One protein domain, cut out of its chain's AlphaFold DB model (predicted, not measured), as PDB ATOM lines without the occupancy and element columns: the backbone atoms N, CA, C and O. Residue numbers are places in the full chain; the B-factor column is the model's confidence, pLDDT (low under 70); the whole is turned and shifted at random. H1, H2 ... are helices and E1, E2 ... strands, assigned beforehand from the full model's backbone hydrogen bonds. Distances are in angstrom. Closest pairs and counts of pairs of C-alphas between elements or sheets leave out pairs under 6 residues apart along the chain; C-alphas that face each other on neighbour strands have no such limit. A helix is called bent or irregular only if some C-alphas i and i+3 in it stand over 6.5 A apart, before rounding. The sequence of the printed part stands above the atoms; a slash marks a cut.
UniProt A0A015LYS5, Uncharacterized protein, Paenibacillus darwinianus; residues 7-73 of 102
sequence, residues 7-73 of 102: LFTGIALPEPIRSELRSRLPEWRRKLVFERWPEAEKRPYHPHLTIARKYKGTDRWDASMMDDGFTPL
ATOM      1  N   LEU A   7      23.377 136.293 -41.950       65.38
ATOM      2  CA  LEU A   7      24.458 136.272 -42.925       65.38
ATOM      3  C   LEU A   7      23.931 135.659 -44.218       65.38
ATOM      4  O   LEU A   7      23.234 134.641 -44.212       65.38
ATOM      5  N   PHE A   8      24.235 136.299 -45.336       64.06
ATOM      6  CA  PHE A   8      23.814 135.866 -46.661       64.06
ATOM      7  C   PHE A   8      24.967 136.073 -47.637       64.06
ATOM      8  O   PHE A   8      25.703 137.047 -47.514       64.06
ATOM      9  N   THR A   9      25.103 135.171 -48.609       59.25
ATOM     10  CA  THR A   9      26.015 135.349 -49.744       59.25
ATOM     11  C   THR A   9      25.205 135.515 -51.023       59.25
ATOM     12  O   THR A   9      24.201 134.833 -51.208       59.25
ATOM     13  N   GLY A  10      25.582 136.469 -51.870       62.84
ATOM     14  CA  GLY A  10      24.862 136.844 -53.086       62.84
ATOM     15  C   GLY A  10      25.525 136.302 -54.347       62.84
ATOM     16  O   GLY A  10      26.693 136.592 -54.565       62.84
ATOM     17  N   ILE A  11      24.782 135.610 -55.215       65.56
ATOM     18  CA  ILE A  11      25.193 135.393 -56.610       65.56
ATOM     19  C   ILE A  11      24.241 136.197 -57.481       65.56
ATOM     20  O   ILE A  11      23.044 135.931 -57.521       65.56
ATOM     21  N   ALA A  12      24.766 137.192 -58.190       64.69
ATOM     22  CA  ALA A  12      23.967 137.958 -59.132       64.69
ATOM     23  C   ALA A  12      23.437 137.031 -60.243       64.69
ATOM     24  O   ALA A  12      24.207 136.274 -60.828       64.69
ATOM     25  N   LEU A  13      22.137 137.096 -60.559       70.06
ATOM     26  CA  LEU A  13      21.561 136.249 -61.611       70.06
ATOM     27  C   LEU A  13      22.258 136.621 -62.923       70.06
ATOM     28  O   LEU A  13      22.373 137.823 -63.166       70.06
ATOM     29  N   PRO A  14      22.731 135.688 -63.757       74.69
ATOM     30  CA  PRO A  14      23.334 136.049 -65.036       74.69
ATOM     31  C   PRO A  14      22.396 136.920 -65.885       74.69
ATOM     32  O   PRO A  14      21.185 136.692 -65.915       74.69
ATOM     33  N   GLU A  15      22.947 137.920 -66.578       78.94
ATOM     34  CA  GLU A  15      22.157 138.881 -67.364       78.94
ATOM     35  C   GLU A  15      21.258 138.230 -68.433       78.94
ATOM     36  O   GLU A  15      20.103 138.644 -68.533       78.94
ATOM     37  N   PRO A  16      21.675 137.164 -69.155       78.69
ATOM     38  CA  PRO A  16      20.789 136.487 -70.105       78.69
ATOM     39  C   PRO A  16      19.488 135.985 -69.465       78.69
ATOM     40  O   PRO A  16      18.410 136.163 -70.027       78.69
ATOM     41  N   ILE A  17      19.567 135.440 -68.246       76.69
ATOM     42  CA  ILE A  17      18.392 134.947 -67.515       76.69
ATOM     43  C   ILE A  17      17.516 136.120 -67.058       76.69
ATOM     44  O   ILE A  17      16.290 136.046 -67.129       76.69
ATOM     45  N   ARG A  18      18.121 137.232 -66.613       77.56
ATOM     46  CA  ARG A  18      17.356 138.441 -66.259       77.56
ATOM     47  C   ARG A  18      16.606 139.001 -67.460       77.56
ATOM     48  O   ARG A  18      15.447 139.379 -67.307       77.56
ATOM     49  N   SER A  19      17.259 139.059 -68.619       79.38
ATOM     50  CA  SER A  19      16.665 139.539 -69.866       79.38
ATOM     51  C   SER A  19      15.472 138.671 -70.274       79.38
ATOM     52  O   SER A  19      14.377 139.192 -70.489       79.38
ATOM     53  N   GLU A  20      15.641 137.345 -70.246       80.94
ATOM     54  CA  GLU A  20      14.579 136.383 -70.549       80.94
ATOM     55  C   GLU A  20      13.354 136.583 -69.644       80.94
ATOM     56  O   GLU A  20      12.239 136.763 -70.132       80.94
ATOM     57  N   LEU A  21      13.548 136.645 -68.322       81.12
ATOM     58  CA  LEU A  21      12.450 136.869 -67.374       81.12
ATOM     59  C   LEU A  21      11.767 138.225 -67.591       81.12
ATOM     60  O   LEU A  21      10.537 138.299 -67.590       81.12
ATOM     61  N   ARG A  22      12.545 139.293 -67.812       83.06
ATOM     62  CA  ARG A  22      12.013 140.639 -68.083       83.06
ATOM     63  C   ARG A  22      11.160 140.669 -69.349       83.06
ATOM     64  O   ARG A  22      10.128 141.334 -69.347       83.06
ATOM     65  N   SER A  23      11.542 139.928 -70.389       86.00
ATOM     66  CA  SER A  23      10.788 139.867 -71.649       86.00
ATOM     67  C   SER A  23       9.390 139.245 -71.489       86.00
ATOM     68  O   SER A  23       8.457 139.646 -72.184       86.00
ATOM     69  N   ARG A  24       9.213 138.325 -70.528       85.38
ATOM     70  CA  ARG A  24       7.942 137.620 -70.267       85.38
ATOM     71  C   ARG A  24       6.986 138.386 -69.347       85.38
ATOM     72  O   ARG A  24       5.772 138.177 -69.410       85.38
ATOM     73  N   LEU A  25       7.503 139.297 -68.513       84.88
ATOM     74  CA  LEU A  25       6.706 140.060 -67.540       84.88
ATOM     75  C   LEU A  25       5.484 140.775 -68.148       84.88
ATOM     76  O   LEU A  25       4.414 140.694 -67.541       84.88
ATOM     77  N   PRO A  26       5.564 141.446 -69.318       88.19
ATOM     78  CA  PRO A  26       4.408 142.131 -69.893       88.19
ATOM     79  C   PRO A  26       3.249 141.190 -70.229       88.19
ATOM     80  O   PRO A  26       2.088 141.555 -70.052       88.19
ATOM     81  N   GLU A  27       3.537 139.984 -70.718       89.00
ATOM     82  CA  GLU A  27       2.504 138.994 -71.025       89.00
ATOM     83  C   GLU A  27       1.874 138.434 -69.750       89.00
ATOM     84  O   GLU A  27       0.649 138.386 -69.633       89.00
ATOM     85  N   TRP A  28       2.701 138.067 -68.770       89.50
ATOM     86  CA  TRP A  28       2.218 137.572 -67.484       89.50
ATOM     87  C   TRP A  28       1.366 138.603 -66.754       89.50
ATOM     88  O   TRP A  28       0.348 138.233 -66.185       89.50
ATOM     89  N   ARG A  29       1.698 139.893 -66.846       86.81
ATOM     90  CA  ARG A  29       0.886 140.985 -66.286       86.81
ATOM     91  C   ARG A  29      -0.518 141.071 -66.855       86.81
ATOM     92  O   ARG A  29      -1.436 141.451 -66.138       86.81
ATOM     93  N   ARG A  30      -0.695 140.726 -68.130       87.88
ATOM     94  CA  ARG A  30      -2.028 140.687 -68.745       87.88
ATOM     95  C   ARG A  30      -2.823 139.460 -68.308       87.88
ATOM     96  O   ARG A  30      -4.042 139.529 -68.240       87.88
ATOM     97  N   LYS A  31      -2.140 138.338 -68.059       90.44
ATOM     98  CA  LYS A  31      -2.766 137.039 -67.763       90.44
ATOM     99  C   LYS A  31      -3.004 136.795 -66.271       90.44
ATOM    100  O   LYS A  31      -3.933 136.077 -65.921       90.44
ATOM    101  N   LEU A  32      -2.155 137.339 -65.404       87.88
ATOM    102  CA  LEU A  32      -2.121 137.045 -63.973       87.88
ATOM    103  C   LEU A  32      -2.518 138.290 -63.178       87.88
ATOM    104  O   LEU A  32      -1.916 139.352 -63.320       87.88
ATOM    105  N   VAL A  33      -3.512 138.150 -62.304       88.19
ATOM    106  CA  VAL A  33      -4.117 139.267 -61.559       88.19
ATOM    107  C   VAL A  33      -3.400 139.481 -60.219       88.19
ATOM    108  O   VAL A  33      -4.007 139.469 -59.153       88.19
ATOM    109  N   PHE A  34      -2.073 139.621 -60.259       86.00
ATOM    110  CA  PHE A  34      -1.279 139.924 -59.065       86.00
ATOM    111  C   PHE A  34      -1.269 141.427 -58.771       86.00
ATOM    112  O   PHE A  34      -1.036 142.243 -59.665       86.00
ATOM    113  N   GLU A  35      -1.449 141.782 -57.496       80.56
ATOM    114  CA  GLU A  35      -1.455 143.169 -57.004       80.56
ATOM    115  C   GLU A  35      -0.080 143.850 -57.128       80.56
ATOM    116  O   GLU A  35       0.017 145.057 -57.351       80.56
ATOM    117  N   ARG A  36       1.010 143.083 -56.990       80.56
ATOM    118  CA  ARG A  36       2.385 143.600 -56.952       80.56
ATOM    119  C   ARG A  36       3.310 142.812 -57.868       80.56
ATOM    120  O   ARG A  36       3.281 141.587 -57.892       80.56
ATOM    121  N   TRP A  37       4.166 143.546 -58.576       81.19
ATOM    122  CA  TRP A  37       5.150 143.021 -59.522       81.19
ATOM    123  C   TRP A  37       6.568 143.445 -59.110       81.19
ATOM    124  O   TRP A  37       6.702 144.486 -58.465       81.19
ATOM    125  N   PRO A  38       7.627 142.700 -59.488       69.31
ATOM    126  CA  PRO A  38       8.993 142.917 -58.988       69.31
ATOM    127  C   PRO A  38       9.553 144.332 -59.196       69.31
ATOM    128  O   PRO A  38      10.347 144.808 -58.399       69.31
ATOM    129  N   GLU A  39       9.113 145.045 -60.229       65.81
ATOM    130  CA  GLU A  39       9.521 146.435 -60.496       65.81
ATOM    131  C   GLU A  39       9.029 147.434 -59.433       65.81
ATOM    132  O   GLU A  39       9.577 148.527 -59.314       65.81
ATOM    133  N   ALA A  40       8.000 147.075 -58.655       59.50
ATOM    134  CA  ALA A  40       7.521 147.881 -57.535       59.50
ATOM    135  C   ALA A  40       8.417 147.748 -56.290       59.50
ATOM    136  O   ALA A  40       8.349 148.588 -55.386       59.50
ATOM    137  N   GLU A  41       9.268 146.719 -56.222       60.16
ATOM    138  CA  GLU A  41      10.304 146.643 -55.200       60.16
ATOM    139  C   GLU A  41      11.423 147.628 -55.544       60.16
ATOM    140  O   GLU A  41      12.197 147.446 -56.477       60.16
ATOM    141  N   LYS A  42      11.555 148.682 -54.731       56.50
ATOM    142  CA  LYS A  42      12.644 149.669 -54.849       56.50
ATOM    143  C   LYS A  42      14.036 149.067 -54.625       56.50
ATOM    144  O   LYS A  42      15.040 149.744 -54.839       56.50
ATOM    145  N   ARG A  43      14.113 147.830 -54.130       62.19
ATOM    146  CA  ARG A  43      15.370 147.148 -53.847       62.19
ATOM    147  C   ARG A  43      15.806 146.372 -55.091       62.19
ATOM    148  O   ARG A  43      15.030 145.549 -55.571       62.19
ATOM    149  N   PRO A  44      17.039 146.564 -55.586       59.78
ATOM    150  CA  PRO A  44      17.549 145.744 -56.670       59.78
ATOM    151  C   PRO A  44      17.523 144.265 -56.265       59.78
ATOM    152  O   PRO A  44      17.940 143.898 -55.161       59.78
ATOM    153  N   TYR A  45      17.011 143.418 -57.155       61.38
ATOM    154  CA  TYR A  45      16.987 141.980 -56.933       61.38
ATOM    155  C   TYR A  45      18.413 141.420 -57.012       61.38
ATOM    156  O   TYR A  45      19.010 141.338 -58.087       61.38
ATOM    157  N   HIS A  46      18.951 141.025 -55.858       62.78
ATOM    158  CA  HIS A  46      20.215 140.308 -55.735       62.78
ATOM    159  C   HIS A  46      19.905 138.887 -55.261       62.78
ATOM    160  O   HIS A  46      19.559 138.710 -54.082       62.78
ATOM    161  N   PRO A  47      19.989 137.868 -56.137       65.88
ATOM    162  CA  PRO A  47      19.854 136.497 -55.684       65.88
ATOM    163  C   PRO A  47      20.944 136.233 -54.658       65.88
ATOM    164  O   PRO A  47      22.113 136.563 -54.849       65.88
ATOM    165  N   HIS A  48      20.534 135.699 -53.522       70.12
ATOM    166  CA  HIS A  48      21.435 135.372 -52.440       70.12
ATOM    167  C   HIS A  48      21.042 134.034 -51.852       70.12
ATOM    168  O   HIS A  48      19.868 133.758 -51.605       70.12
ATOM    169  N   LEU A  49      22.047 133.202 -51.625       72.38
ATOM    170  CA  LEU A  49      21.919 132.010 -50.826       72.38
ATOM    171  C   LEU A  49      22.091 132.419 -49.362       72.38
ATOM    172  O   LEU A  49      23.130 132.929 -48.937       72.38
ATOM    173  N   THR A  50      21.042 132.223 -48.568       75.88
ATOM    174  CA  THR A  50      21.177 132.369 -47.118       75.88
ATOM    175  C   THR A  50      21.918 131.153 -46.575       75.88
ATOM    176  O   THR A  50      21.362 130.059 -46.588       75.88
ATOM    177  N   ILE A  51      23.135 131.352 -46.073       76.38
ATOM    178  CA  ILE A  51      23.983 130.278 -45.530       76.38
ATOM    179  C   ILE A  51      23.725 130.023 -44.039       76.38
ATOM    180  O   ILE A  51      23.745 128.883 -43.593       76.38
ATOM    181  N   ALA A  52      23.439 131.073 -43.261       77.56
ATOM    182  CA  ALA A  52      23.265 130.972 -41.817       77.56
ATOM    183  C   ALA A  52      22.351 132.080 -41.275       77.56
ATOM    184  O   ALA A  52      22.287 133.200 -41.788       77.56
ATOM    185  N   ARG A  53      21.625 131.783 -40.194       78.06
ATOM    186  CA  ARG A  53      20.763 132.746 -39.489       78.06
ATOM    187  C   ARG A  53      20.949 132.589 -37.986       78.06
ATOM    188  O   ARG A  53      21.185 131.479 -37.524       78.06
ATOM    189  N   LYS A  54      20.712 133.671 -37.233       78.56
ATOM    190  CA  LYS A  54      20.705 133.671 -35.760       78.56
ATOM    191  C   LYS A  54      22.048 133.200 -35.188       78.56
ATOM    192  O   LYS A  54      22.090 132.207 -34.472       78.56
ATOM    193  N   TYR A  55      23.127 133.903 -35.527       80.56
ATOM    194  CA  TYR A  55      24.444 133.647 -34.939       80.56
ATOM    195  C   TYR A  55      24.354 133.605 -33.400       80.56
ATOM    196  O   TYR A  55      23.738 134.484 -32.797       80.56
ATOM    197  N   LYS A  56      24.915 132.553 -32.788       81.50
ATOM    198  CA  LYS A  56      24.865 132.285 -31.335       81.50
ATOM    199  C   LYS A  56      26.247 132.287 -30.668       81.50
ATOM    200  O   LYS A  56      26.362 131.808 -29.545       81.50
ATOM    201  N   GLY A  57      27.288 132.752 -31.359       80.31
ATOM    202  CA  GLY A  57      28.616 132.849 -30.756       80.31
ATOM    203  C   GLY A  57      28.633 133.848 -29.602       80.31
ATOM    204  O   GLY A  57      27.822 134.776 -29.555       80.31
ATOM    205  N   THR A  58      29.541 133.627 -28.658       79.69
ATOM    206  CA  THR A  58      29.774 134.522 -27.519       79.69
ATOM    207  C   THR A  58      30.521 135.784 -27.938       79.69
ATOM    208  O   THR A  58      30.250 136.861 -27.409       79.69
ATOM    209  N   ASP A  59      31.408 135.660 -28.924       81.88
ATOM    210  CA  ASP A  59      32.171 136.767 -29.493       81.88
ATOM    211  C   ASP A  59      31.388 137.491 -30.587       81.88
ATOM    212  O   ASP A  59      30.464 136.940 -31.191       81.88
ATOM    213  N   ARG A  60      31.769 138.741 -30.877       80.94
ATOM    214  CA  ARG A  60      31.210 139.472 -32.022       80.94
ATOM    215  C   ARG A  60      31.539 138.726 -33.314       80.94
ATOM    216  O   ARG A  60      32.657 138.263 -33.498       80.94
ATOM    217  N   TRP A  61      30.550 138.631 -34.200       80.44
ATOM    218  CA  TRP A  61      30.780 138.099 -35.538       80.44
ATOM    219  C   TRP A  61      31.771 138.991 -36.294       80.44
ATOM    220  O   TRP A  61      31.615 140.215 -36.285       80.44
ATOM    221  N   ASP A  62      32.738 138.361 -36.958       79.62
ATOM    222  CA  ASP A  62      33.763 139.006 -37.772       79.62
ATOM    223  C   ASP A  62      33.794 138.363 -39.168       79.62
ATOM    224  O   ASP A  62      33.721 137.140 -39.300       79.62
ATOM    225  N   ALA A  63      33.877 139.183 -40.218       77.44
ATOM    226  CA  ALA A  63      33.894 138.707 -41.600       77.44
ATOM    227  C   ALA A  63      35.160 137.902 -41.943       77.44
ATOM    228  O   ALA A  63      35.093 137.026 -42.801       77.44
ATOM    229  N   SER A  64      36.274 138.144 -41.242       80.31
ATOM    230  CA  SER A  64      37.522 137.377 -41.380       80.31
ATOM    231  C   SER A  64      37.347 135.892 -41.056       80.31
ATOM    232  O   SER A  64      38.089 135.063 -41.569       80.31
ATOM    233  N   MET A  65      36.312 135.522 -40.290       76.56
ATOM    234  CA  MET A  65      35.951 134.120 -40.042       76.56
ATOM    235  C   MET A  65      35.473 133.381 -41.306       76.56
ATOM    236  O   MET A  65      35.265 132.173 -41.254       76.56
ATOM    237  N   MET A  66      35.222 134.101 -42.404       76.12
ATOM    238  CA  MET A  66      34.785 133.567 -43.697       76.12
ATOM    239  C   MET A  66      35.735 133.957 -44.842       76.12
ATOM    240  O   MET A  66      35.347 133.887 -46.009       76.12
ATOM    241  N   ASP A  67      36.959 134.384 -44.528       77.25
ATOM    242  CA  ASP A  67      37.937 134.879 -45.507       77.25
ATOM    243  C   ASP A  67      38.720 133.753 -46.205       77.25
ATOM    244  O   ASP A  67      39.905 133.870 -46.503       77.25
ATOM    245  N   ASP A  68      38.049 132.636 -46.486       77.00
ATOM    246  CA  ASP A  68      38.638 131.519 -47.233       77.00
ATOM    247  C   ASP A  68      38.683 131.804 -48.750       77.00
ATOM    248  O   ASP A  68      39.287 131.060 -49.526       77.00
ATOM    249  N   GLY A  69      38.033 132.891 -49.189       71.50
ATOM    250  CA  GLY A  69      37.801 133.194 -50.596       71.50
ATOM    251  C   GLY A  69      36.888 132.169 -51.281       71.50
ATOM    252  O   GLY A  69      36.525 131.128 -50.737       71.50
ATOM    253  N   PHE A  70      36.490 132.465 -52.517       73.88
ATOM    254  CA  PHE A  70      35.821 131.492 -53.382       73.88
ATOM    255  C   PHE A  70      36.688 131.244 -54.608       73.88
ATOM    256  O   PHE A  70      37.170 132.184 -55.242       73.88
ATOM    257  N   THR A  71      36.854 129.978 -54.976       81.62
ATOM    258  CA  THR A  71      37.390 129.638 -56.292       81.62
ATOM    259  C   THR A  71      36.371 130.033 -57.368       81.62
ATOM    260  O   THR A  71      35.162 129.931 -57.135       81.62
ATOM    261  N   PRO A  72      36.808 130.508 -58.548       81.19
ATOM    262  CA  PRO A  72      35.891 130.774 -59.648       81.19
ATOM    263  C   PRO A  72      35.114 129.511 -60.031       81.19
ATOM    264  O   PRO A  72      35.703 128.464 -60.298       81.19
ATOM    265  N   LEU A  73      33.787 129.622 -60.080       78.69
ATOM    266  CA  LEU A  73      32.889 128.541 -60.476       78.69
ATOM    267  C   LEU A  73      32.195 128.902 -61.789       78.69
ATOM    268  O   LEU A  73      31.717 130.022 -61.961       78.69
TER     269      LEU A  73
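This is residues 7 to 73 of the 102 residues of an uncharacterized protein of Paenibacillus darwinianus (UniProt A0A015LYS5). Look for an open, extended chain with no compact core: a short two-stranded ribbon, E1 beside E2, has a large open loop beyond one end and a bare trailing arm beyond the other. The large loop is the long kinked helix H1 and the unnamed residues 32 to 47, which come back to E2; the arm includes the short helix H2, and residues 64 to 73 stick out. The 67 printed residues have two named helices and two named strands, in the order E1 H1 E2 H2, and the sheet E1 - E2 is antiparallel. The class is mixed, helices and strands, with 31 residues, under half, in named elements. The whole is extended, with a radius of gyration of the C-alphas of 17.7 A, and flat, spanning 52 by 29 by 16 A.

Start at the sheet, where E1, residues 7 to 10, and E2, residues 48 to 53, are antiparallel neighbours at 168 degrees. C-alphas 8 and 50 face each other at 4.4 A; N 9 and O 49, at 3.0 A, and N 49 and O 9, at 2.7 A, are within hydrogen-bond range. A tight link leads from E1 to H1, residues 15 to 31. H1 is apart from H2, residues 63 to 66, and E1 is apart from H2 too. In H1, 11 of 13 O i to N i+4 pairs are within hydrogen-bond range; H2 is too short for such a pair.

Find C-alpha 7 at (24.458, 136.272, -42.925), where E1 begins; it is 10.2 A long, and E2 is 13.2 A. H1 runs 25.0 A from C-alpha 15 at (22.157, 138.881, -67.364) to C-alpha 31 at (-2.766, 137.039, -67.763). It has a kink of 33 degrees near residue 24 and is irregular, but only just: C-alphas 23 and 26 are 7.0 A apart. H2, 5.6 A long, ends at C-alpha 66, (34.785, 133.567, -43.697).

The two C-alphas farthest apart, those of Arg 30 and Thr 58, are 52.4 A apart. The printed part has no cut; the link from H1 to E2 is long. Confidence is low, under 70, in residues 7 to 12 and 38 to 47.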